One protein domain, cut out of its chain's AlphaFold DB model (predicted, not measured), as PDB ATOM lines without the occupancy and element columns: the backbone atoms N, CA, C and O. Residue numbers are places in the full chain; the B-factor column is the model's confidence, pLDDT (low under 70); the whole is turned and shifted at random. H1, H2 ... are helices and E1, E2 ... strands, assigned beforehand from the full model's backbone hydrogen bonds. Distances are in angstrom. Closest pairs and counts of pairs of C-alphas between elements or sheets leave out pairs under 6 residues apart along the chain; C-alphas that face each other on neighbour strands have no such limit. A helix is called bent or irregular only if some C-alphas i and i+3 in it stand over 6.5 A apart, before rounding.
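Overview. This is residues 392 to 583 of the 955 residues of an uncharacterized protein of Rhizophagus irregularis (strain DAOM 181602 / DAOM 197198 / MUCL 43194) (UniProt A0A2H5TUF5). A compact body of crossed helices has one very long helix, H6, that begins inside it and runs far out, so that residues 559 to 583, of which 559 to 582 belong to H6, stick out as a single long arm. In the body, residues 543 to 554 of H6 run side by side with residues 489 to 497 of H4, H5 folds back along H4, H1 crosses H6 and meets residues 506 to 510 of H5, and H2 folds back from H1 onto H5; a small antiparallel pair of short strands, E1 and E2, with H3 directly before E1, sits near residues 470 to 478 of H4, and residues 463 to 469, of which 467 to 469 belong to H4, stick out there. The printed part has 192 residues, with six named helices and two named strands in the order H1 H2 H3 E1 H4 H5 E2 H6; the sheet, E1 - E2, is antiparallel, and the class is mostly helix. The whole is loose, with a radius of gyration of the C-alphas of 22.9 A, and it spans 95 by 39 by 24 A, while the body without the stretches that stand free spans 55 by 37 by 23 A.

Along the chain. Strand E1 is residues 457 to 459, 6.5 A from first to last C-alpha, and E2 is residues 530 to 532, 6.8 A. H3, residues 450 to 456, comes directly before E1 and is 10.3 A long. H4 is residues 467 to 498, 46.1 A long, and H5 is residues 506 to 525, 30.0 A. H1, residues 394 to 415, begins with C-alpha 394 at (155.961, -18.072, 287.139) and is 31.8 A long, while H2, residues 424 to 435, is 16.1 A. H6, residues 537 to 582, is the longest helix at 66.6 A, from C-alpha 537 at (154.102, -0.205, 302.037) to C-alpha 582 at (163.164, -33.302, 244.944).

Arrangement. E1 and E2 are antiparallel neighbours at 146 degrees; N 458 and O 531 are 2.7 A apart and N 531 and O 458 are 2.9 A apart, both within hydrogen-bond range. The closest C-alphas of E1 and H4 are those of Ile 457 and Lys 474, 7.6 A apart, and those of H5 and E2 are Thr 524 and Met 530, 6.3 A. H3 touches H4, about perpendicular at 75 degrees, with the C-alphas of Gln 454 and Ala 478 closest at 5.3 A. H4 and H5 touch as a helical hairpin, at a shallow tilt of 24 degrees, opposite ways; their closest C-alphas, of Leu 485 and Cys 519, are 7.0 A apart. H6 touches H4 with residues 543 to 554 alone, at a shallow tilt of 23 degrees, the same way, closest at the C-alphas of Thr 493 and Thr 550, 6.3 A. H5 and H6 are near each other. H1 touches H5 at a steep tilt of 60 degrees, with the C-alphas of Thr 404 and Tyr 506 closest at 5.6 A, and touches H6 at a steep tilt of 47 degrees, with those of Val 401 and Tyr 548 at 6.8 A. H1 and H2 form a helical hairpin, closest at the C-alphas of Ser 413 and Trp 433, 6.7 A. H2 touches H5 at a steep tilt of 57 degrees, with the C-alphas of Lys 429 and Cys 517 at 6.5 A. H1 and H4 are apart, and H3 and H6 are only just apart, 8.5 A at their closest. Every O i to N i+4 pair is within hydrogen-bond range in H1, H2 and H6; the counts are 2 of 3 in H3, 27 of 28 in H4 and 13 of 16 in H5.

Size, cuts and confidence. The two C-alphas farthest apart, of Met 464 and Asp 583, are 95.2 A apart. Without the stretches that stand free, the body of 160 residues spans 55 by 37 by 23 A. The printed part has no cut. The link from H2 to H3, residues 436 to 449, is long. The mean pLDDT of the printed part is 73.3, and 54 residues are under 70, among them residues 412 to 427, 458 to 473 and 522 to 534.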
ATOM      1  N   TYR A 392     162.023 -16.891 283.211       74.69
ATOM      2  CA  TYR A 392     161.718 -17.407 284.533       74.69
ATOM      3  C   TYR A 392     160.321 -18.013 284.537       74.69
ATOM      4  O   TYR A 392     159.352 -17.370 284.110       74.69
ATOM      5  N   GLN A 393     160.203 -19.228 285.072       79.19
ATOM      6  CA  GLN A 393     158.888 -19.792 285.352       79.19
ATOM      7  C   GLN A 393     158.120 -18.882 286.313       79.19
ATOM      8  O   GLN A 393     158.713 -18.071 287.019       79.19
ATOM      9  N   SER A 394     156.790 -19.010 286.369       80.75
ATOM     10  CA  SER A 394     155.961 -18.072 287.139       80.75
ATOM     11  C   SER A 394     156.443 -17.886 288.582       80.75
ATOM     12  O   SER A 394     156.420 -16.759 289.059       80.75
ATOM     13  N   GLU A 395     156.906 -18.942 289.258       82.75
ATOM     14  CA  GLU A 395     157.424 -18.837 290.630       82.75
ATOM     15  C   GLU A 395     158.837 -18.253 290.712       82.75
ATOM     16  O   GLU A 395     159.107 -17.414 291.571       82.75
ATOM     17  N   GLU A 396     159.723 -18.604 289.784       82.81
ATOM     18  CA  GLU A 396     161.055 -18.000 289.693       82.81
ATOM     19  C   GLU A 396     160.969 -16.509 289.353       82.81
ATOM     20  O   GLU A 396     161.732 -15.710 289.883       82.81
ATOM     21  N   LEU A 397     159.994 -16.097 288.535       84.50
ATOM     22  CA  LEU A 397     159.769 -14.696 288.194       84.50
ATOM     23  C   LEU A 397     159.308 -13.917 289.427       84.50
ATOM     24  O   LEU A 397     159.765 -12.797 289.652       84.50
ATOM     25  N   LYS A 398     158.433 -14.505 290.254       86.38
ATOM     26  CA  LYS A 398     158.040 -13.897 291.534       86.38
ATOM     27  C   LYS A 398     159.247 -13.726 292.447       86.38
ATOM     28  O   LYS A 398     159.439 -12.637 292.989       86.38
ATOM     29  N   GLN A 399     160.073 -14.766 292.572       86.12
ATOM     30  CA  GLN A 399     161.309 -14.709 293.351       86.12
ATOM     31  C   GLN A 399     162.268 -13.652 292.800       86.12
ATOM     32  O   GLN A 399     162.775 -12.846 293.576       86.12
ATOM     33  N   HIS A 400     162.449 -13.576 291.480       84.12
ATOM     34  CA  HIS A 400     163.290 -12.578 290.817       84.12
ATOM     35  C   HIS A 400     162.844 -11.156 291.148       84.12
ATOM     36  O   HIS A 400     163.645 -10.348 291.619       84.12
ATOM     37  N   VAL A 401     161.555 -10.849 290.959       87.00
ATOM     38  CA  VAL A 401     160.983  -9.533 291.288       87.00
ATOM     39  C   VAL A 401     161.185  -9.230 292.774       87.00
ATOM     40  O   VAL A 401     161.671  -8.157 293.128       87.00
ATOM     41  N   GLN A 402     160.870 -10.185 293.648       87.75
ATOM     42  CA  GLN A 402     160.989 -10.018 295.093       87.75
ATOM     43  C   GLN A 402     162.433  -9.763 295.542       87.75
ATOM     44  O   GLN A 402     162.677  -8.808 296.281       87.75
ATOM     45  N   VAL A 403     163.386 -10.586 295.101       84.50
ATOM     46  CA  VAL A 403     164.810 -10.469 295.444       84.50
ATOM     47  C   VAL A 403     165.377  -9.164 294.905       84.50
ATOM     48  O   VAL A 403     166.022  -8.434 295.651       84.50
ATOM     49  N   THR A 404     165.072  -8.816 293.654       83.19
ATOM     50  CA  THR A 404     165.580  -7.593 293.018       83.19
ATOM     51  C   THR A 404     165.146  -6.346 293.784       83.19
ATOM     52  O   THR A 404     165.980  -5.511 294.133       83.19
ATOM     53  N   PHE A 405     163.855  -6.234 294.107       86.25
ATOM     54  CA  PHE A 405     163.347  -5.089 294.857       86.25
ATOM     55  C   PHE A 405     163.814  -5.084 296.321       86.25
ATOM     56  O   PHE A 405     164.131  -4.020 296.849       86.25
ATOM     57  N   ASN A 406     163.921  -6.244 296.979       85.44
ATOM     58  CA  ASN A 406     164.450  -6.318 298.346       85.44
ATOM     59  C   ASN A 406     165.929  -5.916 298.409       85.44
ATOM     60  O   ASN A 406     166.321  -5.166 299.302       85.44
ATOM     61  N   ASN A 407     166.732  -6.354 297.442       79.44
ATOM     62  CA  ASN A 407     168.126  -5.950 297.334       79.44
ATOM     63  C   ASN A 407     168.227  -4.436 297.073       79.44
ATOM     64  O   ASN A 407     168.986  -3.763 297.763       79.44
ATOM     65  N   ALA A 408     167.391  -3.883 296.183       79.19
ATOM     66  CA  ALA A 408     167.369  -2.449 295.886       79.19
ATOM     67  C   ALA A 408     167.049  -1.621 297.141       79.19
ATOM     68  O   ALA A 408     167.708  -0.623 297.428       79.19
ATOM     69  N   VAL A 409     166.081  -2.080 297.937       77.75
ATOM     70  CA  VAL A 409     165.725  -1.482 299.229       77.75
ATOM     71  C   VAL A 409     166.869  -1.596 300.252       77.75
ATOM     72  O   VAL A 409     167.053  -0.693 301.073       77.75
ATOM     73  N   ASN A 410     167.647  -2.682 300.239       74.75
ATOM     74  CA  ASN A 410     168.792  -2.867 301.136       74.75
ATOM     75  C   ASN A 410     169.962  -1.948 300.770       74.75
ATOM     76  O   ASN A 410     170.448  -1.216 301.633       74.75
ATOM     77  N   GLU A 411     170.364  -1.921 299.501       70.12
ATOM     78  CA  GLU A 411     171.448  -1.059 299.025       70.12
ATOM     79  C   GLU A 411     171.097   0.420 299.169       70.12
ATOM     80  O   GLU A 411     171.897   1.198 299.694       70.12
ATOM     81  N   PHE A 412     169.878   0.818 298.800       67.81
ATOM     82  CA  PHE A 412     169.482   2.214 298.944       67.81
ATOM     83  C   PHE A 412     169.463   2.647 300.415       67.81
ATOM     84  O   PHE A 412     169.916   3.727 300.774       67.81
ATOM     85  N   SER A 413     169.019   1.777 301.321       65.06
ATOM     86  CA  SER A 413     169.075   2.109 302.749       65.06
ATOM     87  C   SER A 413     170.484   2.113 303.326       65.06
ATOM     88  O   SER A 413     170.716   2.823 304.296       65.06
ATOM     89  N   SER A 414     171.425   1.372 302.734       59.78
ATOM     90  CA  SER A 414     172.845   1.456 303.100       59.78
ATOM     91  C   SER A 414     173.512   2.740 302.589       59.78
ATOM     92  O   SER A 414     174.468   3.223 303.190       59.78
ATOM     93  N   THR A 415     172.984   3.329 301.510       56.19
ATOM     94  CA  THR A 415     173.482   4.592 300.947       56.19
ATOM     95  C   THR A 415     172.835   5.823 301.585       56.19
ATOM     96  O   THR A 415     173.388   6.913 301.467       56.19
ATOM     97  N   VAL A 416     171.729   5.700 302.328       53.53
ATOM     98  CA  VAL A 416     171.115   6.795 303.108       53.53
ATOM     99  C   VAL A 416     171.683   6.814 304.538       53.53
ATOM    100  O   VAL A 416     171.564   5.843 305.273       53.53
ATOM    101  N   ARG A 417     172.293   7.933 304.965       49.53
ATOM    102  CA  ARG A 417     172.876   8.090 306.318       49.53
ATOM    103  C   ARG A 417     171.833   7.822 307.423       49.53
ATOM    104  O   ARG A 417     170.786   8.471 307.424       49.53
ATOM    105  N   GLN A 418     172.169   6.982 308.412       44.47
ATOM    106  CA  GLN A 418     171.363   6.793 309.635       44.47
ATOM    107  C   GLN A 418     171.310   8.076 310.496       44.47
ATOM    108  O   GLN A 418     170.244   8.425 310.998       44.47
ATOM    109  N   ASP A 419     172.395   8.865 310.519       43.00
ATOM    110  CA  ASP A 419     172.546  10.013 311.433       43.00
ATOM    111  C   ASP A 419     172.587  11.404 310.763       43.00
ATOM    112  O   ASP A 419     172.998  12.388 311.380       43.00
ATOM    113  N   SER A 420     172.166  11.565 309.498       36.88
ATOM    114  CA  SER A 420     172.274  12.892 308.859       36.88
ATOM    115  C   SER A 420     171.184  13.869 309.288       36.88
ATOM    116  O   SER A 420     169.987  13.627 309.139       36.88
ATOM    117  N   LYS A 421     171.602  15.040 309.757       41.78
ATOM    118  CA  LYS A 421     170.758  16.225 309.930       41.78
ATOM    119  C   LYS A 421     170.646  17.010 308.602       41.78
ATOM    120  O   LYS A 421     171.021  18.174 308.565       41.78
ATOM    121  N   GLN A 422     170.196  16.402 307.494       42.22
ATOM    122  CA  GLN A 422     170.138  17.062 306.167       42.22
ATOM    123  C   GLN A 422     168.767  16.993 305.464       42.22
ATOM    124  O   GLN A 422     168.094  15.973 305.552       42.22
ATOM    125  N   LYS A 423     168.447  18.105 304.760       61.09
ATOM    126  CA  LYS A 423     167.407  18.421 303.738       61.09
ATOM    127  C   LYS A 423     166.027  17.756 303.886       61.09
ATOM    128  O   LYS A 423     165.929  16.542 303.908       61.09
ATOM    129  N   GLU A 424     164.937  18.530 303.822       54.78
ATOM    130  CA  GLU A 424     163.555  17.998 303.825       54.78
ATOM    131  C   GLU A 424     163.323  16.898 302.774       54.78
ATOM    132  O   GLU A 424     162.687  15.897 303.084       54.78
ATOM    133  N   LYS A 425     163.914  17.025 301.574       59.97
ATOM    134  CA  LYS A 425     163.878  15.989 300.523       59.97
ATOM    135  C   LYS A 425     164.620  14.711 300.918       59.97
ATOM    136  O   LYS A 425     164.116  13.621 300.698       59.97
ATOM    137  N   GLU A 426     165.799  14.823 301.525       60.84
ATOM    138  CA  GLU A 426     166.594  13.664 301.969       60.84
ATOM    139  C   GLU A 426     165.996  13.001 303.214       60.84
ATOM    140  O   GLU A 426     166.035  11.779 303.351       60.84
ATOM    141  N   LYS A 427     165.370  13.796 304.089       65.06
ATOM    142  CA  LYS A 427     164.547  13.306 305.190       65.06
ATOM    143  C   LYS A 427     163.317  12.570 304.663       65.06
ATOM    144  O   LYS A 427     163.097  11.440 305.067       65.06
ATOM    145  N   PHE A 428     162.566  13.151 303.726       70.12
ATOM    146  CA  PHE A 428     161.408  12.489 303.123       70.12
ATOM    147  C   PHE A 428     161.808  11.206 302.395       70.12
ATOM    148  O   PHE A 428     161.153  10.185 302.568       70.12
ATOM    149  N   LYS A 429     162.916  11.224 301.641       70.88
ATOM    150  CA  LYS A 429     163.504  10.013 301.058       70.88
ATOM    151  C   LYS A 429     163.780   8.983 302.146       70.88
ATOM    152  O   LYS A 429     163.313   7.860 302.025       70.88
ATOM    153  N   ARG A 430     164.476   9.344 303.228       70.81
ATOM    154  CA  ARG A 430     164.706   8.426 304.353       70.81
ATOM    155  C   ARG A 430     163.394   7.880 304.897       70.81
ATOM    156  O   ARG A 430     163.252   6.668 304.958       70.81
ATOM    157  N   ASP A 431     162.447   8.733 305.257       71.88
ATOM    158  CA  ASP A 431     161.168   8.335 305.848       71.88
ATOM    159  C   ASP A 431     160.399   7.395 304.902       71.88
ATOM    160  O   ASP A 431     159.903   6.350 305.327       71.88
ATOM    161  N   PHE A 432     160.409   7.694 303.599       76.56
ATOM    162  CA  PHE A 432     159.896   6.827 302.543       76.56
ATOM    163  C   PHE A 432     160.583   5.456 302.562       76.56
ATOM    164  O   PHE A 432     159.916   4.438 302.719       76.56
ATOM    165  N   TRP A 433     161.913   5.402 302.508       74.62
ATOM    166  CA  TRP A 433     162.665   4.143 302.472       74.62
ATOM    167  C   TRP A 433     162.606   3.331 303.765       74.62
ATOM    168  O   TRP A 433     162.603   2.102 303.719       74.62
ATOM    169  N   THR A 434     162.547   4.001 304.915       72.31
ATOM    170  CA  THR A 434     162.472   3.353 306.233       72.31
ATOM    171  C   THR A 434     161.079   2.783 306.488       72.31
ATOM    172  O   THR A 434     160.944   1.808 307.220       72.31
ATOM    173  N   SER A 435     160.047   3.363 305.865       73.50
ATOM    174  CA  SER A 435     158.673   2.855 305.952       73.50
ATOM    175  C   SER A 435     158.394   1.618 305.096       73.50
ATOM    176  O   SER A 435     157.401   0.932 305.326       73.50
ATOM    177  N   ILE A 436     159.234   1.335 304.093       78.00
ATOM    178  CA  ILE A 436     159.060   0.165 303.228       78.00
ATOM    179  C   ILE A 436     159.467  -1.088 304.013       78.00
ATOM    180  O   ILE A 436     160.557  -1.152 304.591       78.00
ATOM    181  N   LYS A 437     158.607  -2.111 304.023       67.69
ATOM    182  CA  LYS A 437     158.835  -3.351 304.778       67.69
ATOM    183  C   LYS A 437     160.045  -4.137 304.251       67.69
ATOM    184  O   LYS A 437     160.223  -4.289 303.043       67.69
ATOM    185  N   LYS A 438     160.847  -4.716 305.161       70.50
ATOM    186  CA  LYS A 438     162.017  -5.550 304.816       70.50
ATOM    187  C   LYS A 438     162.041  -6.900 305.551       70.50
ATOM    188  O   LYS A 438     161.962  -6.893 306.777       70.50
ATOM    189  N   PRO A 439     162.231  -8.034 304.845       66.38
ATOM    190  CA  PRO A 439     161.992  -8.214 303.411       66.38
ATOM    191  C   PRO A 439     160.484  -8.153 303.110       66.38
ATOM    192  O   PRO A 439     159.671  -8.701 303.856       66.38
ATOM    193  N   SER A 440     160.102  -7.498 302.014       76.19
ATOM    194  CA  SER A 440     158.714  -7.508 301.533       76.19
ATOM    195  C   SER A 440     158.493  -8.705 300.604       76.19
ATOM    196  O   SER A 440     159.393  -9.101 299.852       76.19
ATOM    197  N   THR A 441     157.303  -9.302 300.670       81.88
ATOM    198  CA  THR A 441     156.856 -10.396 299.797       81.88
ATOM    199  C   THR A 441     156.054  -9.843 298.627       81.88
ATOM    200  O   THR A 441     155.329  -8.860 298.780       81.88
ATOM    201  N   LEU A 442     156.149 -10.477 297.459       83.19
ATOM    202  CA  LEU A 442     155.338 -10.081 296.308       83.19
ATOM    203  C   LEU A 442     153.868 -10.486 296.510       83.19
ATOM    204  O   LEU A 442     153.555 -11.663 296.663       83.19
ATOM    205  N   GLU A 443     152.962  -9.512 296.451       83.06
ATOM    206  CA  GLU A 443     151.513  -9.727 296.484       83.06
ATOM    207  C   GLU A 443     150.917  -9.499 295.081       83.06
ATOM    208  O   GLU A 443     151.002  -8.415 294.501       83.06
ATOM    209  N   GLU A 444     150.306 -10.531 294.498       77.69
ATOM    210  CA  GLU A 444     149.865 -10.488 293.095       77.69
ATOM    211  C   GLU A 444     148.612  -9.635 292.872       77.69
ATOM    212  O   GLU A 444     148.438  -9.057 291.800       77.69
ATOM    213  N   ASN A 445     147.736  -9.521 293.866       77.94
ATOM    214  CA  ASN A 445     146.439  -8.864 293.722       77.94
ATOM    215  C   ASN A 445     146.286  -7.711 294.704       77.94
ATOM    216  O   ASN A 445     145.506  -7.778 295.647       77.94
ATOM    217  N   ILE A 446     147.015  -6.631 294.428       81.31
ATOM    218  CA  ILE A 446     146.854  -5.364 295.135       81.31
ATOM    219  C   ILE A 446     146.155  -4.368 294.230       81.31
ATOM    220  O   ILE A 446     146.483  -4.225 293.049       81.31
ATOM    221  N   ASN A 447     145.206  -3.652 294.821       78.31
ATOM    222  CA  ASN A 447     144.636  -2.458 294.237       78.31
ATOM    223  C   ASN A 447     144.913  -1.268 295.156       78.31
ATOM    224  O   ASN A 447     144.961  -1.420 296.377       78.31
ATOM    225  N   ILE A 448     145.076  -0.098 294.552       81.56
ATOM    226  CA  ILE A 448     145.213   1.171 295.255       81.56
ATOM    227  C   ILE A 448     143.970   2.009 294.973       81.56
ATOM    228  O   ILE A 448     143.503   2.088 293.837       81.56
ATOM    229  N   ASN A 449     143.405   2.619 296.008       83.44
ATOM    230  CA  ASN A 449     142.257   3.505 295.876       83.44
ATOM    231  C   ASN A 449     142.504   4.858 296.557       83.44
ATOM    232  O   ASN A 449     143.407   5.028 297.379       83.44
ATOM    233  N   ILE A 450     141.661   5.836 296.216       81.12
ATOM    234  CA  ILE A 450     141.761   7.205 296.739       81.12
ATOM    235  C   ILE A 450     141.628   7.227 298.272       81.12
ATOM    236  O   ILE A 450     142.256   8.057 298.919       81.12
ATOM    237  N   GLN A 451     140.852   6.316 298.873       80.44
ATOM    238  CA  GLN A 451     140.681   6.258 300.331       80.44
ATOM    239  C   GLN A 451     141.975   5.841 301.044       80.44
ATOM    240  O   GLN A 451     142.322   6.447 302.052       80.44
ATOM    241  N   GLN A 452     142.725   4.878 300.505       80.81
ATOM    242  CA  GLN A 452     144.024   4.458 301.043       80.81
ATOM    243  C   GLN A 452     145.058   5.588 300.960       80.81
ATOM    244  O   GLN A 452     145.745   5.867 301.940       80.81
ATOM    245  N   ILE A 453     145.102   6.318 299.839       80.31
ATOM    246  CA  ILE A 453     145.958   7.511 299.701       80.31
ATOM    247  C   ILE A 453     145.512   8.615 300.670       80.31
ATOM    248  O   ILE A 453     146.326   9.299 301.282       80.31
ATOM    249  N   GLN A 454     144.207   8.768 300.885       79.25
ATOM    250  CA  GLN A 454     143.683   9.717 301.861       79.25
ATOM    251  C   GLN A 454     144.079   9.357 303.306       79.25
ATOM    252  O   GLN A 454     144.173  10.256 304.145       79.25
ATOM    253  N   CYS A 455     144.318   8.080 303.619       77.12
ATOM    254  CA  CYS A 455     144.740   7.628 304.949       77.12
ATOM    255  C   CYS A 455     146.193   7.990 305.285       77.12
ATOM    256  O   CYS A 455     146.483   8.200 306.464       77.12
ATOM    257  N   ILE A 456     147.070   8.123 304.283       76.44
ATOM    258  CA  ILE A 456     148.470   8.523 304.499       76.44
ATOM    259  C   ILE A 456     148.683  10.031 304.548       76.44
ATOM    260  O   ILE A 456     149.756  10.473 304.927       76.44
ATOM    261  N   ILE A 457     147.689  10.838 304.184       74.50
ATOM    262  CA  ILE A 457     147.791  12.296 304.277       74.50
ATOM    263  C   ILE A 457     147.391  12.728 305.691       74.50
ATOM    264  O   ILE A 457     146.267  12.477 306.132       74.50
ATOM    265  N   GLU A 458     148.264  13.441 306.384       69.62
ATOM    266  CA  GLU A 458     147.948  14.213 307.582       69.62
ATOM    267  C   GLU A 458     147.864  15.696 307.236       69.62
ATOM    268  O   GLU A 458     148.679  16.244 306.500       69.62
ATOM    269  N   VAL A 459     146.833  16.356 307.757       61.97
ATOM    270  CA  VAL A 459     146.657  17.802 307.617       61.97
ATOM    271  C   VAL A 459     146.958  18.407 308.976       61.97
ATOM    272  O   VAL A 459     146.279  18.072 309.950       61.97
ATOM    273  N   LYS A 460     147.960  19.288 309.057       57.59
ATOM    274  CA  LYS A 460     148.286  19.983 310.304       57.59
ATOM    275  C   LYS A 460     147.089  20.835 310.737       57.59
ATOM    276  O   LYS A 460     146.644  21.688 309.963       57.59
ATOM    277  N   PRO A 461     146.558  20.645 311.955       46.47
ATOM    278  CA  PRO A 461     145.485  21.482 312.455       46.47
ATOM    279  C   PRO A 461     146.076  22.842 312.828       46.47
ATOM    280  O   PRO A 461     146.763  22.960 313.836       46.47
ATOM    281  N   ASN A 462     145.807  23.878 312.036       40.28
ATOM    282  CA  ASN A 462     145.982  25.252 312.494       40.28
ATOM    283  C   ASN A 462     144.615  25.934 312.618       40.28
ATOM    284  O   ASN A 462     143.846  25.999 311.665       40.28
ATOM    285  N   ILE A 463     144.350  26.349 313.861       41.84
ATOM    286  CA  ILE A 463     143.375  27.298 314.416       41.84
ATOM    287  C   ILE A 463     142.213  27.695 313.476       41.84
ATOM    288  O   ILE A 463     142.386  28.442 312.522       41.84
ATOM    289  N   MET A 464     141.008  27.238 313.850       40.19
ATOM    290  CA  MET A 464     139.679  27.604 313.324       40.19
ATOM    291  C   MET A 464     139.444  27.402 311.814       40.19
ATOM    292  O   MET A 464     139.433  28.352 311.039       40.19
ATOM    293  N   SER A 465     139.109  26.180 311.381       36.97
ATOM    294  CA  SER A 465     138.342  25.996 310.134       36.97
ATOM    295  C   SER A 465     137.500  24.709 310.128       36.97
ATOM    296  O   SER A 465     137.902  23.662 310.629       36.97
ATOM    297  N   PHE A 466     136.284  24.829 309.586       41.00
ATOM    298  CA  PHE A 466     135.204  23.835 309.566       41.00
ATOM    299  C   PHE A 466     135.620  22.483 308.946       41.00
ATOM    300  O   PHE A 466     136.065  22.417 307.798       41.00
ATOM    301  N   GLY A 467     135.370  21.376 309.658       47.09
ATOM    302  CA  GLY A 467     135.775  20.011 309.273       47.09
ATOM    303  C   GLY A 467     135.225  19.470 307.939       47.09
ATOM    304  O   GLY A 467     135.725  18.462 307.439       47.09
ATOM    305  N   PHE A 468     134.241  20.135 307.323       41.88
ATOM    306  CA  PHE A 468     133.685  19.756 306.015       41.88
ATOM    307  C   PHE A 468     134.526  20.269 304.826       41.88
ATOM    308  O   PHE A 468     134.704  19.548 303.842       41.88
ATOM    309  N   LEU A 469     135.120  21.468 304.932       42.97
ATOM    310  CA  LEU A 469     135.991  22.060 303.899       42.97
ATOM    311  C   LEU A 469     137.340  21.323 303.794       42.97
ATOM    312  O   LEU A 469     137.826  21.073 302.692       42.97
ATOM    313  N   MET A 470     137.885  20.882 304.933       48.81
ATOM    314  CA  MET A 470     139.132  20.104 305.022       48.81
ATOM    315  C   MET A 470     139.009  18.676 304.457       48.81
ATOM    316  O   MET A 470     139.961  18.137 303.897       48.81
ATOM    317  N   LYS A 471     137.835  18.032 304.564       53.03
ATOM    318  CA  LYS A 471     137.601  16.691 303.989       53.03
ATOM    319  C   LYS A 471     137.560  16.720 302.458       53.03
ATOM    320  O   LYS A 471     138.104  15.814 301.822       53.03
ATOM    321  N   ASN A 472     136.947  17.753 301.877       54.56
ATOM    322  CA  ASN A 472     136.862  17.925 300.426       54.56
ATOM    323  C   ASN A 472     138.216  18.293 299.804       54.56
ATOM    324  O   ASN A 472     138.559  17.741 298.757       54.56
ATOM    325  N   SER A 473     139.021  19.139 300.460       61.50
ATOM    326  CA  SER A 473     140.392  19.426 300.011       61.50
ATOM    327  C   SER A 473     141.283  18.181 300.085       61.50
ATOM    328  O   SER A 473     141.921  17.837 299.093       61.50
ATOM    329  N   LYS A 474     141.236  17.422 301.191       70.62
ATOM    330  CA  LYS A 474     141.997  16.172 301.360       70.62
ATOM    331  C   LYS A 474     141.648  15.115 300.306       70.62
ATOM    332  O   LYS A 474     142.536  14.452 299.783       70.62
ATOM    333  N   LYS A 475     140.360  14.960 299.971       76.00
ATOM    334  CA  LYS A 475     139.900  14.027 298.927       76.00
ATOM    335  C   LYS A 475     140.343  14.463 297.527       76.00
ATOM    336  O   LYS A 475     140.703  13.608 296.725       76.00
ATOM    337  N   LYS A 476     140.326  15.771 297.241       75.31
ATOM    338  CA  LYS A 476     140.821  16.330 295.974       75.31
ATOM    339  C   LYS A 476     142.325  16.084 295.818       75.31
ATOM    340  O   LYS A 476     142.731  15.500 294.829       75.31
ATOM    341  N   ILE A 477     143.110  16.399 296.845       71.88
ATOM    342  CA  ILE A 477     144.559  16.158 296.864       71.88
ATOM    343  C   ILE A 477     144.878  14.660 296.743       71.88
ATOM    344  O   ILE A 477     145.748  14.276 295.970       71.88
ATOM    345  N   ALA A 478     144.154  13.794 297.460       79.19
ATOM    346  CA  ALA A 478     144.330  12.347 297.343       79.19
ATOM    347  C   ALA A 478     144.031  11.837 295.925       79.19
ATOM    348  O   ALA A 478     144.687  10.907 295.461       79.19
ATOM    349  N   LYS A 479     143.064  12.451 295.229       80.62
ATOM    350  CA  LYS A 479     142.786  12.164 293.820       80.62
ATOM    351  C   LYS A 479     143.928  12.637 292.916       80.62
ATOM    352  O   LYS A 479     144.359  11.869 292.069       80.62
ATOM    353  N   ASP A 480     144.460  13.835 293.134       74.56
ATOM    354  CA  ASP A 480     145.575  14.363 292.337       74.56
ATOM    355  C   ASP A 480     146.854  13.514 292.517       74.56
ATOM    356  O   ASP A 480     147.545  13.203 291.544       74.56
ATOM    357  N   ILE A 481     147.128  13.063 293.750       77.88
ATOM    358  CA  ILE A 481     148.208  12.111 294.061       77.88
ATOM    359  C   ILE A 481     147.954  10.766 293.376       77.88
ATOM    360  O   ILE A 481     148.868  10.227 292.756       77.88
ATOM    361  N   TYR A 482     146.731  10.231 293.460       83.75
ATOM    362  CA  TYR A 482     146.344   8.989 292.783       83.75
ATOM    363  C   TYR A 482     146.587   9.081 291.275       83.75
ATOM    364  O   TYR A 482     147.309   8.257 290.721       83.75
ATOM    365  N   ASP A 483     146.060  10.120 290.627       76.56
ATOM    366  CA  ASP A 483     146.159  10.306 289.181       76.56
ATOM    367  C   ASP A 483     147.628  10.433 288.738       76.56
ATOM    368  O   ASP A 483     148.027   9.837 287.731       76.56
ATOM    369  N   LYS A 484     148.466  11.154 289.503       76.62
ATOM    370  CA  LYS A 484     149.902  11.295 289.204       76.62
ATOM    371  C   LYS A 484     150.673   9.994 289.450       76.62
ATOM    372  O   LYS A 484     151.435   9.588 288.577       76.62
ATOM    373  N   LEU A 485     150.437   9.296 290.565       81.25
ATOM    374  CA  LEU A 485     151.046   7.986 290.851       81.25
ATOM    375  C   LEU A 485     150.689   6.954 289.780       81.25
ATOM    376  O   LEU A 485     151.573   6.282 289.251       81.25
ATOM    377  N   THR A 486     149.407   6.844 289.430       81.94
ATOM    378  CA  THR A 486     148.936   5.918 288.397       81.94
ATOM    379  C   THR A 486     149.551   6.252 287.044       81.94
ATOM    380  O   THR A 486     149.996   5.343 286.348       81.94
ATOM    381  N   ARG A 487     149.661   7.536 286.677       77.44
ATOM    382  CA  ARG A 487     150.347   7.955 285.443       77.44
ATOM    383  C   ARG A 487     151.821   7.541 285.437       77.44
ATOM    384  O   ARG A 487     152.277   6.978 284.443       77.44
ATOM    385  N   THR A 488     152.535   7.760 286.540       76.94
ATOM    386  CA  THR A 488     153.949   7.379 286.699       76.94
ATOM    387  C   THR A 488     154.141   5.866 286.582       76.94
ATOM    388  O   THR A 488     154.965   5.403 285.794       76.94
ATOM    389  N   ILE A 489     153.336   5.075 287.300       85.81
ATOM    390  CA  ILE A 489     153.399   3.604 287.258       85.81
ATOM    391  C   ILE A 489     153.027   3.076 285.868       85.81
ATOM    392  O   ILE A 489     153.684   2.171 285.350       85.81
ATOM    393  N   ASN A 490     152.009   3.658 285.229       80.69
ATOM    394  CA  ASN A 490     151.625   3.300 283.865       80.69
ATOM    395  C   ASN A 490     152.732   3.616 282.857       80.69
ATOM    396  O   ASN A 490     152.892   2.870 281.900       80.69
ATOM    397  N   GLY A 491     153.522   4.670 283.072       72.81
ATOM    398  CA  GLY A 491     154.692   4.951 282.239       72.81
ATOM    399  C   GLY A 491     155.781   3.911 282.356       72.81
ATOM    400  O   GLY A 491     156.249   3.387 281.348       72.81
ATOM    401  N   ILE A 492     156.112   3.530 283.587       80.44
ATOM    402  CA  ILE A 492     157.106   2.486 283.833       80.44
ATOM    403  C   ILE A 492     156.651   1.148 283.224       80.44
ATOM    404  O   ILE A 492     157.423   0.469 282.543       80.44
ATOM    405  N   THR A 493     155.389   0.764 283.430       84.38
ATOM    406  CA  THR A 493     154.860  -0.498 282.885       84.38
ATOM    407  C   THR A 493     154.687  -0.454 281.368       84.38
ATOM    408  O   THR A 493     154.942  -1.459 280.702       84.38
ATOM    409  N   PHE A 494     154.329   0.695 280.789       75.50
ATOM    410  CA  PHE A 494     154.297   0.875 279.341       75.50
ATOM    411  C   PHE A 494     155.683   0.670 278.726       75.50
ATOM    412  O   PHE A 494     155.817  -0.080 277.758       75.50
ATOM    413  N   ASP A 495     156.716   1.259 279.324       68.69
ATOM    414  CA  ASP A 495     158.096   1.108 278.867       68.69
ATOM    415  C   ASP A 495     158.552  -0.351 278.888       68.69
ATOM    416  O   ASP A 495     159.123  -0.842 277.908       68.69
ATOM    417  N   LEU A 496     158.239  -1.079 279.963       76.06
ATOM    418  CA  LEU A 496     158.506  -2.516 280.048       76.06
ATOM    419  C   LEU A 496     157.740  -3.307 278.986       76.06
ATOM    420  O   LEU A 496     158.297  -4.226 278.380       76.06
ATOM    421  N   LYS A 497     156.472  -2.963 278.742       74.94
ATOM    422  CA  LYS A 497     155.624  -3.611 277.734       74.94
ATOM    423  C   LYS A 497     156.136  -3.371 276.316       74.94
ATOM    424  O   LYS A 497     156.185  -4.306 275.521       74.94
ATOM    425  N   HIS A 498     156.540  -2.140 276.005       65.00
ATOM    426  CA  HIS A 498     157.064  -1.771 274.695       65.00
ATOM    427  C   HIS A 498     158.412  -2.435 274.424       65.00
ATOM    428  O   HIS A 498     158.611  -3.022 273.364       65.00
ATOM    429  N   LYS A 499     159.323  -2.396 275.404       66.06
ATOM    430  CA  LYS A 499     160.619  -3.070 275.290       66.06
ATOM    431  C   LYS A 499     160.485  -4.596 275.269       66.06
ATOM    432  O   LYS A 499     161.491  -5.252 275.043       66.06
ATOM    433  N   THR A 500     159.297  -5.155 275.531       69.69
ATOM    434  CA  THR A 500     159.057  -6.595 275.743       69.69
ATOM    435  C   THR A 500     160.021  -7.185 276.770       69.69
ATOM    436  O   THR A 500     160.630  -8.231 276.557       69.69
ATOM    437  N   SER A 501     160.215  -6.470 277.879       72.31
ATOM    438  CA  SER A 501     161.112  -6.909 278.947       72.31
ATOM    439  C   SER A 501     160.570  -8.144 279.657       72.31
ATOM    440  O   SER A 501     159.382  -8.203 279.971       72.31
ATOM    441  N   LEU A 502     161.461  -9.107 279.907       75.56
ATOM    442  CA  LEU A 502     161.155 -10.396 280.545       75.56
ATOM    443  C   LEU A 502     161.652 -10.475 281.999       75.56
ATOM    444  O   LEU A 502     161.192 -11.309 282.769       75.56
ATOM    445  N   HIS A 503     162.567  -9.587 282.393       76.44
ATOM    446  CA  HIS A 503     163.168  -9.511 283.726       76.44
ATOM    447  C   HIS A 503     163.352  -8.047 284.147       76.44
ATOM    448  O   HIS A 503     163.297  -7.138 283.315       76.44
ATOM    449  N   ILE A 504     163.575  -7.839 285.447       76.56
ATOM    450  CA  ILE A 504     163.964  -6.549 286.036       76.56
ATOM    451  C   ILE A 504     165.478  -6.521 286.191       76.56
ATOM    452  O   ILE A 504     166.047  -7.469 286.733       76.56
ATOM    453  N   GLU A 505     166.114  -5.431 285.778       69.56
ATOM    454  CA  GLU A 505     167.501  -5.164 286.148       69.56
ATOM    455  C   GLU A 505     167.556  -4.507 287.520       69.56
ATOM    456  O   GLU A 505     166.775  -3.609 287.845       69.56
ATOM    457  N   TYR A 506     168.542  -4.904 288.307       64.12
ATOM    458  CA  TYR A 506     168.733  -4.410 289.659       64.12
ATOM    459  C   TYR A 506     168.725  -2.874 289.770       64.12
ATOM    460  O   TYR A 506     168.060  -2.293 290.628       64.12
ATOM    461  N   GLY A 507     169.369  -2.206 288.816       61.19
ATOM    462  CA  GLY A 507     169.415  -0.753 288.751       61.19
ATOM    463  C   GLY A 507     168.103  -0.043 288.422       61.19
ATOM    464  O   GLY A 507     167.914   1.113 288.806       61.19
ATOM    465  N   GLN A 508     167.193  -0.719 287.723       72.94
ATOM    466  CA  GLN A 508     165.902  -0.155 287.332       72.94
ATOM    467  C   GLN A 508     164.972  -0.031 288.540       72.94
ATOM    468  O   GLN A 508     164.306   0.990 288.692       72.94
ATOM    469  N   ALA A 509     164.989  -1.023 289.436       81.56
ATOM    470  CA  ALA A 509     164.188  -1.009 290.659       81.56
ATOM    471  C   ALA A 509     164.488   0.221 291.535       81.56
ATOM    472  O   ALA A 509     163.560   0.862 292.029       81.56
ATOM    473  N   ILE A 510     165.767   0.595 291.663       73.44
ATOM    474  CA  ILE A 510     166.196   1.789 292.408       73.44
ATOM    475  C   ILE A 510     165.665   3.067 291.742       73.44
ATOM    476  O   ILE A 510     164.971   3.844 292.397       73.44
ATOM    477  N   LYS A 511     165.914   3.253 290.436       73.88
ATOM    478  CA  LYS A 511     165.445   4.437 289.686       73.88
ATOM    479  C   LYS A 511     163.923   4.597 289.760       73.88
ATOM    480  O   LYS A 511     163.411   5.710 289.893       73.88
ATOM    481  N   TRP A 512     163.177   3.496 289.686       84.94
ATOM    482  CA  TRP A 512     161.721   3.536 289.794       84.94
ATOM    483  C   TRP A 512     161.249   3.955 291.183       84.94
ATOM    484  O   TRP A 512     160.330   4.766 291.289       84.94
ATOM    485  N   PHE A 513     161.889   3.465 292.245       83.25
ATOM    486  CA  PHE A 513     161.575   3.921 293.594       83.25
ATOM    487  C   PHE A 513     161.938   5.383 293.830       83.25
ATOM    488  O   PHE A 513     161.152   6.096 294.449       83.25
ATOM    489  N   GLU A 514     163.063   5.862 293.299       75.25
ATOM    490  CA  GLU A 514     163.397   7.290 293.336       75.25
ATOM    491  C   GLU A 514     162.346   8.133 292.608       75.25
ATOM    492  O   GLU A 514     161.906   9.156 293.128       75.25
ATOM    493  N   THR A 515     161.883   7.670 291.445       77.31
ATOM    494  CA  THR A 515     160.822   8.334 290.671       77.31
ATOM    495  C   THR A 515     159.518   8.406 291.468       77.31
ATOM    496  O   THR A 515     158.881   9.459 291.528       77.31
ATOM    497  N   LEU A 516     159.129   7.309 292.126       81.94
ATOM    498  CA  LEU A 516     157.949   7.268 292.995       81.94
ATOM    499  C   LEU A 516     158.105   8.187 294.213       81.94
ATOM    500  O   LEU A 516     157.173   8.913 294.557       81.94
ATOM    501  N   CYS A 517     159.286   8.197 294.832       79.12
ATOM    502  CA  CYS A 517     159.595   9.051 295.972       79.12
ATOM    503  C   CYS A 517     159.519  10.539 295.595       79.12
ATOM    504  O   CYS A 517     158.827  11.305 296.265       79.12
ATOM    505  N   ASN A 518     160.149  10.941 294.487       71.31
ATOM    506  CA  ASN A 518     160.096  12.314 293.977       71.31
ATOM    507  C   ASN A 518     158.657  12.723 293.624       71.31
ATOM    508  O   ASN A 518     158.207  13.795 294.020       71.31
ATOM    509  N   CYS A 519     157.895  11.829 292.982       75.06
ATOM    510  CA  CYS A 519     156.487  12.065 292.657       75.06
ATOM    511  C   CYS A 519     155.639  12.391 293.898       75.06
ATOM    512  O   CYS A 519     154.754  13.242 293.819       75.06
ATOM    513  N   LEU A 520     155.879  11.713 295.025       76.88
ATOM    514  CA  LEU A 520     155.186  11.975 296.291       76.88
ATOM    515  C   LEU A 520     155.702  13.245 296.977       76.88
ATOM    516  O   LEU A 520     154.907  14.016 297.519       76.88
ATOM    517  N   PHE A 521     157.014  13.482 296.926       72.69
ATOM    518  CA  PHE A 521     157.648  14.654 297.522       72.69
ATOM    519  C   PHE A 521     157.113  15.969 296.939       72.69
ATOM    520  O   PHE A 521     156.870  16.902 297.704       72.69
ATOM    521  N   ASP A 522     156.840  16.036 295.631       65.81
ATOM    522  CA  ASP A 522     156.286  17.233 294.972       65.81
ATOM    523  C   ASP A 522     155.025  17.773 295.668       65.81
ATOM    524  O   ASP A 522     154.824  18.984 295.778       65.81
ATOM    525  N   PHE A 523     154.180  16.880 296.190       66.50
ATOM    526  CA  PHE A 523     152.949  17.264 296.882       66.50
ATOM    527  C   PHE A 523     153.199  17.810 298.292       66.50
ATOM    528  O   PHE A 523     152.376  18.568 298.797       66.50
ATOM    529  N   THR A 524     154.338  17.499 298.918       64.44
ATOM    530  CA  THR A 524     154.722  18.129 300.195       64.44
ATOM    531  C   THR A 524     155.108  19.601 300.017       64.44
ATOM    532  O   THR A 524     154.826  20.415 300.891       64.44
ATOM    533  N   GLN A 525     155.677  19.970 298.861       55.91
ATOM    534  CA  GLN A 525     156.126  21.339 298.565       55.91
ATOM    535  C   GLN A 525     154.974  22.281 298.190       55.91
ATOM    536  O   GLN A 525     154.993  23.464 298.522       55.91
ATOM    537  N   GLN A 526     153.941  21.767 297.520       49.38
ATOM    538  CA  GLN A 526     152.821  22.583 297.034       49.38
ATOM    539  C   GLN A 526     151.846  23.019 298.138       49.38
ATOM    540  O   GLN A 526     151.019  23.908 297.930       49.38
ATOM    541  N   THR A 527     151.924  22.410 299.321       52.12
ATOM    542  CA  THR A 527     150.944  22.613 300.390       52.12
ATOM    543  C   THR A 527     151.619  22.642 301.752       52.12
ATOM    544  O   THR A 527     151.873  21.608 302.360       52.12
ATOM    545  N   SER A 528     151.825  23.850 302.279       46.81
ATOM    546  CA  SER A 528     152.525  24.139 303.543       46.81
ATOM    547  C   SER A 528     151.936  23.494 304.814       46.81
ATOM    548  O   SER A 528     152.486  23.668 305.897       46.81
ATOM    549  N   ASN A 529     150.811  22.779 304.706       53.41
ATOM    550  CA  ASN A 529     150.038  22.239 305.828       53.41
ATOM    551  C   ASN A 529     149.849  20.709 305.778       53.41
ATOM    552  O   ASN A 529     149.062  20.192 306.573       53.41
ATOM    553  N   MET A 530     150.504  19.989 304.860       60.25
ATOM    554  CA  MET A 530     150.375  18.527 304.752       60.25
ATOM    555  C   MET A 530     151.666  17.796 305.119       60.25
ATOM    556  O   MET A 530     152.752  18.180 304.701       60.25
ATOM    557  N   GLU A 531     151.518  16.723 305.890       63.50
ATOM    558  CA  GLU A 531     152.563  15.738 306.177       63.50
ATOM    559  C   GLU A 531     152.061  14.357 305.751       63.50
ATOM    560  O   GLU A 531     150.860  14.093 305.760       63.50
ATOM    561  N   PHE A 532     152.964  13.473 305.340       68.69
ATOM    562  CA  PHE A 532     152.611  12.084 305.070       68.69
ATOM    563  C   PHE A 532     152.849  11.233 306.320       68.69
ATOM    564  O   PHE A 532     153.894  11.352 306.959       68.69
ATOM    565  N   LYS A 533     151.919  10.325 306.635       66.81
ATOM    566  CA  LYS A 533     152.205   9.185 307.508       66.81
ATOM    567  C   LYS A 533     153.248   8.303 306.838       66.81
ATOM    568  O   LYS A 533     153.182   8.057 305.637       66.81
ATOM    569  N   THR A 534     154.171   7.785 307.636       62.62
ATOM    570  CA  THR A 534     155.272   6.908 307.221       62.62
ATOM    571  C   THR A 534     154.800   5.483 306.900       62.62
ATOM    572  O   THR A 534     155.392   4.528 307.386       62.62
ATOM    573  N   ASP A 535     153.711   5.312 306.148       70.44
ATOM    574  CA  ASP A 535     153.226   4.000 305.695       70.44
ATOM    575  C   ASP A 535     153.056   4.020 304.173       70.44
ATOM    576  O   ASP A 535     151.989   4.325 303.642       70.44
ATOM    577  N   PHE A 536     154.151   3.744 303.463       79.25
ATOM    578  CA  PHE A 536     154.176   3.676 302.001       79.25
ATOM    579  C   PHE A 536     154.172   2.224 301.476       79.25
ATOM    580  O   PHE A 536     154.284   2.007 300.266       79.25
ATOM    581  N   ASP A 537     153.993   1.228 302.356       79.06
ATOM    582  CA  ASP A 537     154.102  -0.205 302.037       79.06
ATOM    583  C   ASP A 537     153.096  -0.635 300.958       79.06
ATOM    584  O   ASP A 537     153.440  -1.334 300.009       79.06
ATOM    585  N   PHE A 538     151.853  -0.151 301.021       81.50
ATOM    586  CA  PHE A 538     150.843  -0.505 300.015       81.50
ATOM    587  C   PHE A 538     151.136   0.083 298.624       81.50
ATOM    588  O   PHE A 538     150.792  -0.548 297.622       81.50
ATOM    589  N   ILE A 539     151.771   1.263 298.537       83.50
ATOM    590  CA  ILE A 539     152.186   1.867 297.255       83.50
ATOM    591  C   ILE A 539     153.306   1.027 296.649       83.50
ATOM    592  O   ILE A 539     153.277   0.705 295.460       83.50
ATOM    593  N   GLU A 540     154.265   0.637 297.486       86.12
ATOM    594  CA  GLU A 540     155.394  -0.199 297.109       86.12
ATOM    595  C   GLU A 540     154.942  -1.565 296.582       86.12
ATOM    596  O   GLU A 540     155.297  -1.962 295.467       86.12
ATOM    597  N   LYS A 541     154.064  -2.240 297.324       87.06
ATOM    598  CA  LYS A 541     153.555  -3.550 296.929       87.06
ATOM    599  C   LYS A 541     152.648  -3.481 295.704       87.06
ATOM    600  O   LYS A 541     152.729  -4.354 294.835       87.06
ATOM    601  N   TYR A 542     151.819  -2.437 295.584       87.88
ATOM    602  CA  TYR A 542     151.049  -2.189 294.363       87.88
ATOM    603  C   TYR A 542     151.982  -2.044 293.160       87.88
ATOM    604  O   TYR A 542     151.758  -2.679 292.129       87.88
ATOM    605  N   PHE A 543     153.064  -1.276 293.301       88.81
ATOM    606  CA  PHE A 543     154.042  -1.103 292.239       88.81
ATOM    607  C   PHE A 543     154.707  -2.430 291.841       88.81
ATOM    608  O   PHE A 543     154.663  -2.793 290.663       88.81
ATOM    609  N   ARG A 544     155.214  -3.218 292.804       89.69
ATOM    610  CA  ARG A 544     155.769  -4.563 292.535       89.69
ATOM    611  C   ARG A 544     154.775  -5.464 291.797       89.69
ATOM    612  O   ARG A 544     155.152  -6.142 290.840       89.69
ATOM    613  N   SER A 545     153.505  -5.437 292.207       89.19
ATOM    614  CA  SER A 545     152.418  -6.197 291.581       89.19
ATOM    615  C   SER A 545     152.219  -5.816 290.108       89.19
ATOM    616  O   SER A 545     152.135  -6.696 289.247       89.19
ATOM    617  N   GLN A 546     152.195  -4.516 289.791       90.06
ATOM    618  CA  GLN A 546     152.050  -4.041 288.408       90.06
ATOM    619  C   GLN A 546     153.244  -4.439 287.533       90.06
ATOM    620  O   GLN A 546     153.058  -4.855 286.384       90.06
ATOM    621  N   ILE A 547     154.461  -4.376 288.077       90.94
ATOM    622  CA  ILE A 547     155.666  -4.811 287.367       90.94
ATOM    623  C   ILE A 547     155.615  -6.318 287.095       90.94
ATOM    624  O   ILE A 547     155.765  -6.727 285.944       90.94
ATOM    625  N   TYR A 548     155.310  -7.140 288.103       91.56
ATOM    626  CA  TYR A 548     155.162  -8.589 287.933       91.56
ATOM    627  C   TYR A 548     154.112  -8.945 286.870       91.56
ATOM    628  O   TYR A 548     154.397  -9.726 285.963       91.56
ATOM    629  N   LYS A 549     152.922  -8.327 286.919       89.81
ATOM    630  CA  LYS A 549     151.864  -8.540 285.913       89.81
ATOM    631  C   LYS A 549     152.333  -8.184 284.508       89.81
ATOM    632  O   LYS A 549     152.054  -8.918 283.562       89.81
ATOM    633  N   THR A 550     153.052  -7.074 284.374       88.00
ATOM    634  CA  THR A 550     153.577  -6.618 283.084       88.00
ATOM    635  C   THR A 550     154.600  -7.600 282.526       88.00
ATOM    636  O   THR A 550     154.475  -8.008 281.373       88.00
ATOM    637  N   LEU A 551     155.559  -8.043 283.344       87.94
ATOM    638  CA  LEU A 551     156.571  -9.021 282.936       87.94
ATOM    639  C   LEU A 551     155.944 -10.370 282.587       87.94
ATOM    640  O   LEU A 551     156.232 -10.912 281.527       87.94
ATOM    641  N   ARG A 552     155.010 -10.871 283.404       88.88
ATOM    642  CA  ARG A 552     154.277 -12.114 283.121       88.88
ATOM    643  C   ARG A 552     153.527 -12.043 281.788       88.88
ATOM    644  O   ARG A 552     153.583 -12.978 280.994       88.88
ATOM    645  N   ASN A 553     152.847 -10.929 281.521       87.81
ATOM    646  CA  ASN A 553     152.142 -10.725 280.254       87.81
ATOM    647  C   ASN A 553     153.106 -10.630 279.067       87.81
ATOM    648  O   ASN A 553     152.808 -11.159 277.994       87.81
ATOM    649  N   ASN A 554     154.259  -9.980 279.248       84.25
ATOM    650  CA  ASN A 554     155.308  -9.930 278.236       84.25
ATOM    651  C   ASN A 554     155.865 -11.320 277.938       84.25
ATOM    652  O   ASN A 554     156.003 -11.650 276.767       84.25
ATOM    653  N   THR A 555     156.114 -12.135 278.964       84.44
ATOM    654  CA  THR A 555     156.537 -13.530 278.820       84.44
ATOM    655  C   THR A 555     155.549 -14.323 277.977       84.44
ATOM    656  O   THR A 555     155.936 -14.863 276.947       84.44
ATOM    657  N   ILE A 556     154.259 -14.312 278.331       85.25
ATOM    658  CA  ILE A 556     153.219 -15.039 277.580       85.25
ATOM    659  C   ILE A 556     153.161 -14.560 276.122       85.25
ATOM    660  O   ILE A 556     153.050 -15.356 275.187       85.25
ATOM    661  N   LYS A 557     153.232 -13.239 275.913       83.62
ATOM    662  CA  LYS A 557     153.229 -12.652 274.570       83.62
ATOM    663  C   LYS A 557     154.462 -13.082 273.774       83.62
ATOM    664  O   LYS A 557     154.320 -13.435 272.607       83.62
ATOM    665  N   TRP A 558     155.637 -13.055 274.394       82.94
ATOM    666  CA  TRP A 558     156.898 -13.450 273.777       82.94
ATOM    667  C   TRP A 558     156.891 -14.941 273.427       82.94
ATOM    668  O   TRP A 558     157.155 -15.281 272.281       82.94
ATOM    669  N   GLU A 559     156.474 -15.826 274.336       82.06
ATOM    670  CA  GLU A 559     156.351 -17.268 274.071       82.06
ATOM    671  C   GLU A 559     155.405 -17.560 272.903       82.06
ATOM    672  O   GLU A 559     155.724 -18.365 272.026       82.06
ATOM    673  N   LYS A 560     154.255 -16.868 272.846       84.69
ATOM    674  CA  LYS A 560     153.316 -16.987 271.724       84.69
ATOM    675  C   LYS A 560     153.957 -16.542 270.408       84.69
ATOM    676  O   LYS A 560     153.836 -17.253 269.415       84.69
ATOM    677  N   GLN A 561     154.659 -15.407 270.411       81.12
ATOM    678  CA  GLN A 561     155.368 -14.898 269.233       81.12
ATOM    679  C   GLN A 561     156.480 -15.847 268.778       81.12
ATOM    680  O   GLN A 561     156.626 -16.080 267.583       81.12
ATOM    681  N   GLN A 562     157.253 -16.414 269.704       79.00
ATOM    682  CA  GLN A 562     158.316 -17.362 269.370       79.00
ATOM    683  C   GLN A 562     157.759 -18.693 268.869       79.00
ATOM    684  O   GLN A 562     158.304 -19.273 267.932       79.00
ATOM    685  N   LYS A 563     156.637 -19.161 269.431       82.62
ATOM    686  CA  LYS A 563     155.929 -20.332 268.913       82.62
ATOM    687  C   LYS A 563     155.450 -20.097 267.481       82.62
ATOM    688  O   LYS A 563     155.778 -20.894 266.617       82.62
ATOM    689  N   GLU A 564     154.771 -18.985 267.222       83.25
ATOM    690  CA  GLU A 564     154.291 -18.626 265.883       83.25
ATOM    691  C   GLU A 564     155.442 -18.497 264.872       83.25
ATOM    692  O   GLU A 564     155.383 -19.082 263.792       83.25
ATOM    693  N   LYS A 565     156.533 -17.811 265.242       79.88
ATOM    694  CA  LYS A 565     157.752 -17.729 264.419       79.88
ATOM    695  C   LYS A 565     158.338 -19.107 264.121       79.88
ATOM    696  O   LYS A 565     158.713 -19.374 262.986       79.88
ATOM    697  N   SER A 566     158.431 -19.966 265.131       81.56
ATOM    698  CA  SER A 566     158.994 -21.311 265.011       81.56
ATOM    699  C   SER A 566     158.112 -22.231 264.165       81.56
ATOM    700  O   SER A 566     158.649 -22.958 263.340       81.56
ATOM    701  N   ASP A 567     156.788 -22.166 264.314       83.81
ATOM    702  CA  ASP A 567     155.836 -22.966 263.534       83.81
ATOM    703  C   ASP A 567     155.842 -22.529 262.056       83.81
ATOM    704  O   ASP A 567     155.890 -23.371 261.155       83.81
ATOM    705  N   ASN A 568     155.883 -21.216 261.797       83.69
ATOM    706  CA  ASN A 568     156.046 -20.673 260.445       83.69
ATOM    707  C   ASN A 568     157.391 -21.093 259.839       83.69
ATOM    708  O   ASN A 568     157.429 -21.598 258.720       83.69
ATOM    709  N   LEU A 569     158.480 -20.978 260.606       82.94
ATOM    710  CA  LEU A 569     159.805 -21.403 260.169       82.94
ATOM    711  C   LEU A 569     159.863 -22.911 259.887       82.94
ATOM    712  O   LEU A 569     160.481 -23.303 258.901       82.94
ATOM    713  N   LYS A 570     159.206 -23.751 260.703       87.50
ATOM    714  CA  LYS A 570     159.094 -25.201 260.471       87.50
ATOM    715  C   LYS A 570     158.484 -25.468 259.110       87.50
ATOM    716  O   LYS A 570     159.041 -26.220 258.316       87.50
ATOM    717  N   LYS A 571     157.337 -24.840 258.854       86.62
ATOM    718  CA  LYS A 571     156.592 -24.994 257.607       86.62
ATOM    719  C   LYS A 571     157.422 -24.524 256.413       86.62
ATOM    720  O   LYS A 571     157.506 -25.236 255.417       86.62
ATOM    721  N   ASP A 572     158.062 -23.364 256.533       82.38
ATOM    722  CA  ASP A 572     158.866 -22.784 255.461       82.38
ATOM    723  C   ASP A 572     160.117 -23.608 255.157       82.38
ATOM    724  O   ASP A 572     160.396 -23.846 253.982       82.38
ATOM    725  N   LEU A 573     160.843 -24.055 256.188       83.12
ATOM    726  CA  LEU A 573     162.022 -24.902 256.028       83.12
ATOM    727  C   LEU A 573     161.654 -26.294 255.519       83.12
ATOM    728  O   LEU A 573     162.394 -26.810 254.694       83.12
ATOM    729  N   LEU A 574     160.531 -26.884 255.944       84.75
ATOM    730  CA  LEU A 574     160.070 -28.178 255.428       84.75
ATOM    731  C   LEU A 574     159.792 -28.098 253.925       84.75
ATOM    732  O   LEU A 574     160.293 -28.925 253.166       84.75
ATOM    733  N   LEU A 575     159.044 -27.077 253.494       82.31
ATOM    734  CA  LEU A 575     158.734 -26.857 252.080       82.31
ATOM    735  C   LEU A 575     160.005 -26.622 251.257       82.31
ATOM    736  O   LEU A 575     160.163 -27.209 250.190       82.31
ATOM    737  N   SER A 576     160.923 -25.787 251.752       77.44
ATOM    738  CA  SER A 576     162.202 -25.540 251.084       77.44
ATOM    739  C   SER A 576     163.057 -26.812 251.040       77.44
ATOM    740  O   SER A 576     163.572 -27.161 249.984       77.44
ATOM    741  N   PHE A 577     163.143 -27.567 252.137       80.31
ATOM    742  CA  PHE A 577     163.885 -28.829 252.223       80.31
ATOM    743  C   PHE A 577     163.350 -29.885 251.245       80.31
ATOM    744  O   PHE A 577     164.134 -30.528 250.547       80.31
ATOM    745  N   GLN A 578     162.025 -30.025 251.140       79.88
ATOM    746  CA  GLN A 578     161.381 -30.903 250.161       79.88
ATOM    747  C   GLN A 578     161.704 -30.467 248.729       79.88
ATOM    748  O   GLN A 578     162.155 -31.292 247.937       79.88
ATOM    749  N   LYS A 579     161.537 -29.182 248.393       78.06
ATOM    750  CA  LYS A 579     161.826 -28.667 247.044       78.06
ATOM    751  C   LYS A 579     163.288 -28.861 246.648       78.06
ATOM    752  O   LYS A 579     163.549 -29.379 245.569       78.06
ATOM    753  N   ILE A 580     164.219 -28.511 247.538       75.00
ATOM    754  CA  ILE A 580     165.664 -28.626 247.297       75.00
ATOM    755  C   ILE A 580     166.049 -30.077 246.996       75.00
ATOM    756  O   ILE A 580     166.836 -30.308 246.091       75.00
ATOM    757  N   LEU A 581     165.500 -31.057 247.725       74.62
ATOM    758  CA  LEU A 581     165.883 -32.467 247.574       74.62
ATOM    759  C   LEU A 581     165.115 -33.226 246.476       74.62
ATOM    760  O   LEU A 581     165.539 -34.316 246.076       74.62
ATOM    761  N   THR A 582     164.002 -32.674 245.983       72.56
ATOM    762  CA  THR A 582     163.164 -33.302 244.944       72.56
ATOM    763  C   THR A 582     163.404 -32.726 243.544       72.56
ATOM    764  O   THR A 582     163.324 -33.482 242.567       72.56
ATOM    765  N   ASP A 583     163.762 -31.442 243.425       73.69
ATOM    766  CA  ASP A 583     164.030 -30.753 242.155       73.69
ATOM    767  C   ASP A 583     165.192 -29.744 242.280       73.69
ATOM    768  O   ASP A 583     165.030 -28.620 242.759       73.69
TER     769      ASP A 583